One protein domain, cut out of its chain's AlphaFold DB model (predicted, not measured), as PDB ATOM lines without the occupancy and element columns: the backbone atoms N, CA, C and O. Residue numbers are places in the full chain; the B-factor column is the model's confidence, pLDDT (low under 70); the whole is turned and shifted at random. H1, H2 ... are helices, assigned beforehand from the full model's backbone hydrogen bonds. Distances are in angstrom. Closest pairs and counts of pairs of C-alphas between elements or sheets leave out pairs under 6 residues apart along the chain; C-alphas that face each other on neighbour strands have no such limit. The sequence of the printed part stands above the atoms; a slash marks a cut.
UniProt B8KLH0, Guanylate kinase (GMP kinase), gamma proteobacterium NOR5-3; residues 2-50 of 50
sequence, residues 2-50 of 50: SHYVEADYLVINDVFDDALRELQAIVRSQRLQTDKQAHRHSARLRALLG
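AT A GLANCE: This is residues 2 to 50 of the 50 residues of the protein "Guanylate kinase (GMP kinase)" of gamma proteobacterium NOR5-3 (UniProt B8KLH0). A loose tail without named elements, residues 2 to 15, leads into the long helix H1, from whose far end the short helices H2 and H3 carry on as a stepped, open chain. Of the tail, residues 2 to 7 stick out. The 49 printed residues include three named helices, H1, H2, H3 in that order, and no named strand: all helix. The whole is extended, with a radius of gyration of the C-alphas of 16.4 A and spans of 51 by 26 by 11 A.

IN THESE COORDINATES: H1, residues 16 to 32, begins at C-alpha 16 (100.900, -53.942, -20.645) and is 24.1 A long. H2 is residues 34 to 40, 9.7 A. H3, residues 42 to 49, 10.5 A, ends at C-alpha 49 (100.609, -85.215, -50.682).

HOW THE PARTS SIT: H1 and H2 are close but not clearly touching, the closest C-alphas, of Arg 31 and Gln 37, being 7.5 A apart; their lines are only just about perpendicular, at 73 degrees. H2 and H3 are close but not clearly touching, the closest C-alphas, of Ala 38 and Leu 45, being 7.3 A apart; they run opposite ways at a steep tilt of 69.8 degrees, only just short of about perpendicular. H1 and H3 are apart. In H1, H2 and H3 every O i to N i+4 pair is within hydrogen-bond range.

THE WHOLE: The C-alphas of Ser 2 and Gly 50, the two farthest apart, are 52.6 A apart. The printed part has no cut, and both links between helices are tight. Residues 2 to 5 have pLDDT under 70.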
ATOM      1  N   SER A   2     109.028 -37.975 -36.182       54.75
ATOM      2  CA  SER A   2     109.601 -38.490 -37.429       54.75
ATOM      3  C   SER A   2     110.432 -39.718 -37.054       54.75
ATOM      4  O   SER A   2     111.153 -39.626 -36.065       54.75
ATOM      5  N   HIS A   3     110.316 -40.822 -37.801       55.97
ATOM      6  CA  HIS A   3     110.995 -42.130 -37.613       55.97
ATOM      7  C   HIS A   3     110.277 -43.235 -36.804       55.97
ATOM      8  O   HIS A   3     110.914 -43.932 -36.023       55.97
ATOM      9  N   TYR A   4     108.981 -43.486 -37.036       57.66
ATOM     10  CA  TYR A   4     108.365 -44.795 -36.702       57.66
ATOM     11  C   TYR A   4     108.010 -45.640 -37.943       57.66
ATOM     12  O   TYR A   4     107.420 -46.707 -37.821       57.66
ATOM     13  N   VAL A   5     108.359 -45.165 -39.142       59.50
ATOM     14  CA  VAL A   5     107.836 -45.668 -40.430       59.50
ATOM     15  C   VAL A   5     108.657 -46.841 -41.000       59.50
ATOM     16  O   VAL A   5     108.285 -47.420 -42.010       59.50
ATOM     17  N   GLU A   6     109.762 -47.221 -40.357       81.75
ATOM     18  CA  GLU A   6     110.685 -48.250 -40.870       81.75
ATOM     19  C   GLU A   6     110.428 -49.659 -40.308       81.75
ATOM     20  O   GLU A   6     111.046 -50.619 -40.760       81.75
ATOM     21  N   ALA A   7     109.537 -49.801 -39.326       85.69
ATOM     22  CA  ALA A   7     109.218 -51.094 -38.731       85.69
ATOM     23  C   ALA A   7     108.003 -51.743 -39.409       85.69
ATOM     24  O   ALA A   7     107.009 -51.073 -39.681       85.69
ATOM     25  N   ASP A   8     108.043 -53.067 -39.587       89.88
ATOM     26  CA  ASP A   8     106.906 -53.843 -40.110       89.88
ATOM     27  C   ASP A   8     105.690 -53.825 -39.163       89.88
ATOM     28  O   ASP A   8     104.551 -54.010 -39.593       89.88
ATOM     29  N   TYR A   9     105.931 -53.618 -37.862       93.06
ATOM     30  CA  TYR A   9     104.908 -53.551 -36.822       93.06
ATOM     31  C   TYR A   9     105.256 -52.487 -35.779       93.06
ATOM     32  O   TYR A   9     106.414 -52.339 -35.388       93.06
ATOM     33  N   LEU A  10     104.228 -51.810 -35.269       93.69
ATOM     34  CA  LEU A  10     104.308 -50.883 -34.146       93.69
ATOM     35  C   LEU A  10     103.309 -51.333 -33.075       93.69
ATOM     36  O   LEU A  10     102.123 -51.459 -33.364       93.69
ATOM     37  N   VAL A  11     103.795 -51.575 -31.857       94.56
ATOM     38  CA  VAL A  11     102.979 -51.944 -30.689       94.56
ATOM     39  C   VAL A  11     103.004 -50.778 -29.713       94.56
ATOM     40  O   VAL A  11     104.083 -50.337 -29.309       94.56
ATOM     41  N   ILE A  12     101.829 -50.274 -29.342       95.38
ATOM     42  CA  ILE A  12     101.699 -49.180 -28.378       95.38
ATOM     43  C   ILE A  12     101.489 -49.776 -26.988       95.38
ATOM     44  O   ILE A  12     100.550 -50.530 -26.752       95.38
ATOM     45  N   ASN A  13     102.376 -49.440 -26.053       96.25
ATOM     46  CA  ASN A  13     102.332 -49.965 -24.692       96.25
ATOM     47  C   ASN A  13     101.550 -49.041 -23.747       96.25
ATOM     48  O   ASN A  13     102.133 -48.459 -22.833       96.25
ATOM     49  N   ASP A  14     100.244 -48.917 -23.982       95.69
ATOM     50  CA  ASP A  14      99.336 -48.181 -23.087       95.69
ATOM     51  C   ASP A  14      98.796 -49.086 -21.965       95.69
ATOM     52  O   ASP A  14      98.681 -48.670 -20.812       95.69
ATOM     53  N   VAL A  15      98.515 -50.353 -22.290       98.06
ATOM     54  CA  VAL A  15      98.127 -51.409 -21.345       98.06
ATOM     55  C   VAL A  15      99.050 -52.603 -21.556       98.06
ATOM     56  O   VAL A  15      99.044 -53.228 -22.616       98.06
ATOM     57  N   PHE A  16      99.839 -52.937 -20.533       97.50
ATOM     58  CA  PHE A  16     100.900 -53.942 -20.645       97.50
ATOM     59  C   PHE A  16     100.396 -55.310 -21.119       97.50
ATOM     60  O   PHE A  16     101.007 -55.922 -21.994       97.50
ATOM     61  N   ASP A  17      99.282 -55.789 -20.562       98.50
ATOM     62  CA  ASP A  17      98.733 -57.098 -20.922       98.50
ATOM     63  C   ASP A  17      98.320 -57.168 -22.396       98.50
ATOM     64  O   ASP A  17      98.477 -58.212 -23.032       98.50
ATOM     65  N   ASP A  18      97.833 -56.061 -22.957       98.25
ATOM     66  CA  ASP A  18      97.437 -55.986 -24.361       98.25
ATOM     67  C   ASP A  18      98.669 -55.909 -25.264       98.25
ATOM     68  O   ASP A  18      98.817 -56.740 -26.164       98.25
ATOM     69  N   ALA A  19      99.630 -55.039 -24.945       98.31
ATOM     70  CA  ALA A  19     100.892 -54.942 -25.678       98.31
ATOM     71  C   ALA A  19     101.674 -56.270 -25.677       98.31
ATOM     72  O   ALA A  19     102.264 -56.668 -26.686       98.31
ATOM     73  N   LEU A  20     101.639 -57.013 -24.565       98.31
ATOM     74  CA  LEU A  20     102.238 -58.342 -24.477       98.31
ATOM     75  C   LEU A  20     101.538 -59.338 -25.409       98.31
ATOM     76  O   LEU A  20     102.214 -60.114 -26.092       98.31
ATOM     77  N   ARG A  21     100.200 -59.334 -25.455       98.44
ATOM     78  CA  ARG A  21      99.432 -60.202 -26.366       98.44
ATOM     79  C   ARG A  21      99.725 -59.867 -27.824       98.44
ATOM     80  O   ARG A  21      99.937 -60.788 -28.613       98.44
ATOM     81  N   GLU A  22      99.792 -58.587 -28.169       98.25
ATOM     82  CA  GLU A  22     100.119 -58.116 -29.517       98.25
ATOM     83  C   GLU A  22     101.527 -58.549 -29.937       98.25
ATOM     84  O   GLU A  22     101.705 -59.170 -30.989       98.25
ATOM     85  N   LEU A  23     102.528 -58.344 -29.076       97.94
ATOM     86  CA  LEU A  23     103.897 -58.777 -29.347       97.94
ATOM     87  C   LEU A  23     103.994 -60.302 -29.514       97.94
ATOM     88  O   LEU A  23     104.646 -60.801 -30.437       97.94
ATOM     89  N   GLN A  24     103.314 -61.069 -28.655       98.38
ATOM     90  CA  GLN A  24     103.241 -62.525 -28.787       98.38
ATOM     91  C   GLN A  24     102.585 -62.946 -30.105       98.38
ATOM     92  O   GLN A  24     103.036 -63.914 -30.724       98.38
ATOM     93  N   ALA A  25     101.537 -62.244 -30.540       98.19
ATOM     94  CA  ALA A  25     100.854 -62.518 -31.796       98.19
ATOM     95  C   ALA A  25     101.774 -62.282 -33.003       98.19
ATOM     96  O   ALA A  25     101.835 -63.148 -33.876       98.19
ATOM     97  N   ILE A  26     102.555 -61.197 -33.007       97.88
ATOM     98  CA  ILE A  26     103.550 -60.914 -34.056       97.88
ATOM     99  C   ILE A  26     104.591 -62.037 -34.129       97.88
ATOM    100  O   ILE A  26     104.838 -62.607 -35.190       97.88
ATOM    101  N   VAL A  27     105.171 -62.446 -32.998       97.62
ATOM    102  CA  VAL A  27     106.161 -63.540 -32.994       97.62
ATOM    103  C   VAL A  27     105.537 -64.859 -33.461       97.62
ATOM    104  O   VAL A  27     106.172 -65.635 -34.183       97.62
ATOM    105  N   ARG A  28     104.290 -65.141 -33.068       97.94
ATOM    106  CA  ARG A  28     103.564 -66.340 -33.509       97.94
ATOM    107  C   ARG A  28     103.289 -66.309 -35.010       97.94
ATOM    108  O   ARG A  28     103.563 -67.313 -35.662       97.94
ATOM    109  N   SER A  29     102.822 -65.194 -35.570       97.75
ATOM    110  CA  SER A  29     102.541 -65.076 -37.007       97.75
ATOM    111  C   SER A  29     103.811 -65.273 -37.836       97.75
ATOM    112  O   SER A  29     103.820 -66.080 -38.766       97.75
ATOM    113  N   GLN A  30     104.926 -64.668 -37.415       96.94
ATOM    114  CA  GLN A  30     106.228 -64.839 -38.056       96.94
ATOM    115  C   GLN A  30     106.721 -66.286 -38.013       96.94
ATOM    116  O   GLN A  30     107.397 -66.732 -38.935       96.94
ATOM    117  N   ARG A  31     106.394 -67.051 -36.965       96.62
ATOM    118  CA  ARG A  31     106.699 -68.491 -36.903       96.62
ATOM    119  C   ARG A  31     105.772 -69.317 -37.789       96.62
ATOM    120  O   ARG A  31     106.212 -70.347 -38.290       96.62
ATOM    121  N   LEU A  32     104.521 -68.898 -37.960       97.50
ATOM    122  CA  LEU A  32     103.487 -69.606 -38.719       97.50
ATOM    123  C   LEU A  32     103.518 -69.342 -40.231       97.50
ATOM    124  O   LEU A  32     102.730 -69.949 -40.948       97.50
ATOM    125  N   GLN A  33     104.430 -68.500 -40.727       97.81
ATOM    126  CA  GLN A  33     104.627 -68.295 -42.165       97.81
ATOM    127  C   GLN A  33     104.779 -69.627 -42.912       97.81
ATOM    128  O   GLN A  33     105.530 -70.507 -42.475       97.81
ATOM    129  N   THR A  34     104.083 -69.748 -44.047       96.19
ATOM    130  CA  THR A  34     103.988 -70.981 -44.839       96.19
ATOM    131  C   THR A  34     105.354 -71.577 -45.136       96.19
ATOM    132  O   THR A  34     105.541 -72.757 -44.883       96.19
ATOM    133  N   ASP A  35     106.334 -70.779 -45.557       96.44
ATOM    134  CA  ASP A  35     107.670 -71.282 -45.901       96.44
ATOM    135  C   ASP A  35     108.376 -71.926 -44.701       96.44
ATOM    136  O   ASP A  35     108.934 -73.023 -44.797       96.44
ATOM    137  N   LYS A  36     108.286 -71.294 -43.523       96.38
ATOM    138  CA  LYS A  36     108.864 -71.823 -42.279       96.38
ATOM    139  C   LYS A  36     108.144 -73.092 -41.830       96.38
ATOM    140  O   LYS A  36     108.791 -74.054 -41.411       96.38
ATOM    141  N   GLN A  37     106.815 -73.115 -41.925       97.81
ATOM    142  CA  GLN A  37     106.012 -74.288 -41.581       97.81
ATOM    143  C   GLN A  37     106.239 -75.444 -42.557       97.81
ATOM    144  O   GLN A  37     106.403 -76.580 -42.118       97.81
ATOM    145  N   ALA A  38     106.314 -75.158 -43.855       95.31
ATOM    146  CA  ALA A  38     106.571 -76.127 -44.911       95.31
ATOM    147  C   ALA A  38     107.952 -76.761 -44.752       95.31
ATOM    148  O   ALA A  38     108.083 -77.980 -44.842       95.31
ATOM    149  N   HIS A  39     108.966 -75.957 -44.423       95.38
ATOM    150  CA  HIS A  39     110.295 -76.463 -44.106       95.38
ATOM    151  C   HIS A  39     110.273 -77.369 -42.861       95.38
ATOM    152  O   HIS A  39     110.693 -78.528 -42.924       95.38
ATOM    153  N   ARG A  40     109.704 -76.880 -41.748       96.19
ATOM    154  CA  ARG A  40     109.641 -77.603 -40.465       96.19
ATOM    155  C   ARG A  40     108.837 -78.902 -40.535       96.19
ATOM    156  O   ARG A  40     109.175 -79.870 -39.861       96.19
ATOM    157  N   HIS A  41     107.769 -78.927 -41.325       95.38
ATOM    158  CA  HIS A  41     106.858 -80.065 -41.448       95.38
ATOM    159  C   HIS A  41     106.995 -80.801 -42.783       95.38
ATOM    160  O   HIS A  41     106.101 -81.561 -43.152       95.38
ATOM    161  N   SER A  42     108.121 -80.628 -43.481       93.88
ATOM    162  CA  SER A  42     108.352 -81.169 -44.827       93.88
ATOM    163  C   SER A  42     108.067 -82.669 -44.941       93.88
ATOM    164  O   SER A  42     107.367 -83.086 -45.858       93.88
ATOM    165  N   ALA A  43     108.525 -83.481 -43.984       93.69
ATOM    166  CA  ALA A  43     108.272 -84.923 -43.977       93.69
ATOM    167  C   ALA A  43     106.777 -85.268 -43.838       93.69
ATOM    168  O   ALA A  43     106.263 -86.104 -44.578       93.69
ATOM    169  N   ARG A  44     106.060 -84.590 -42.929       94.06
ATOM    170  CA  ARG A  44     104.616 -84.797 -42.728       94.06
ATOM    171  C   ARG A  44     103.814 -84.332 -43.944       94.06
ATOM    172  O   ARG A  44     102.874 -85.011 -44.331       94.06
ATOM    173  N   LEU A  45     104.184 -83.203 -44.544       93.88
ATOM    174  CA  LEU A  45     103.525 -82.689 -45.746       93.88
ATOM    175  C   LEU A  45     103.739 -83.615 -46.947       93.88
ATOM    176  O   LEU A  45     102.782 -83.895 -47.656       93.88
ATOM    177  N   ARG A  46     104.950 -84.160 -47.139       93.50
ATOM    178  CA  ARG A  46     105.210 -85.162 -48.190       93.50
ATOM    179  C   ARG A  46     104.351 -86.414 -48.027       93.50
ATOM    180  O   ARG A  46     103.855 -86.916 -49.019       93.50
ATOM    181  N   ALA A  47     104.148 -86.882 -46.798       94.88
ATOM    182  CA  ALA A  47     103.321 -88.059 -46.530       94.88
ATOM    183  C   ALA A  47     101.811 -87.835 -46.756       94.88
ATOM    184  O   ALA A  47     101.082 -88.805 -46.896       94.88
ATOM    185  N   LEU A  48     101.333 -86.585 -46.750       92.62
ATOM    186  CA  LEU A  48      99.927 -86.252 -47.026       92.62
ATOM    187  C   LEU A  48      99.654 -85.975 -48.512       92.62
ATOM    188  O   LEU A  48      98.499 -85.994 -48.924       92.62
ATOM    189  N   LEU A  49     100.696 -85.641 -49.279       89.44
ATOM    190  CA  LEU A  49     100.609 -85.215 -50.682       89.44
ATOM    191  C   LEU A  49     101.137 -86.263 -51.678       89.44
ATOM    192  O   LEU A  49     101.045 -86.029 -52.882       89.44
ATOM    193  N   GLY A  50     101.730 -87.356 -51.189       70.06
ATOM    194  CA  GLY A  50     102.158 -88.519 -51.975       70.06
ATOM    195  C   GLY A  50     101.194 -89.681 -51.813       70.06
ATOM    196  O   GLY A  50     101.148 -90.504 -52.750       70.06
TER     197      GLY A  50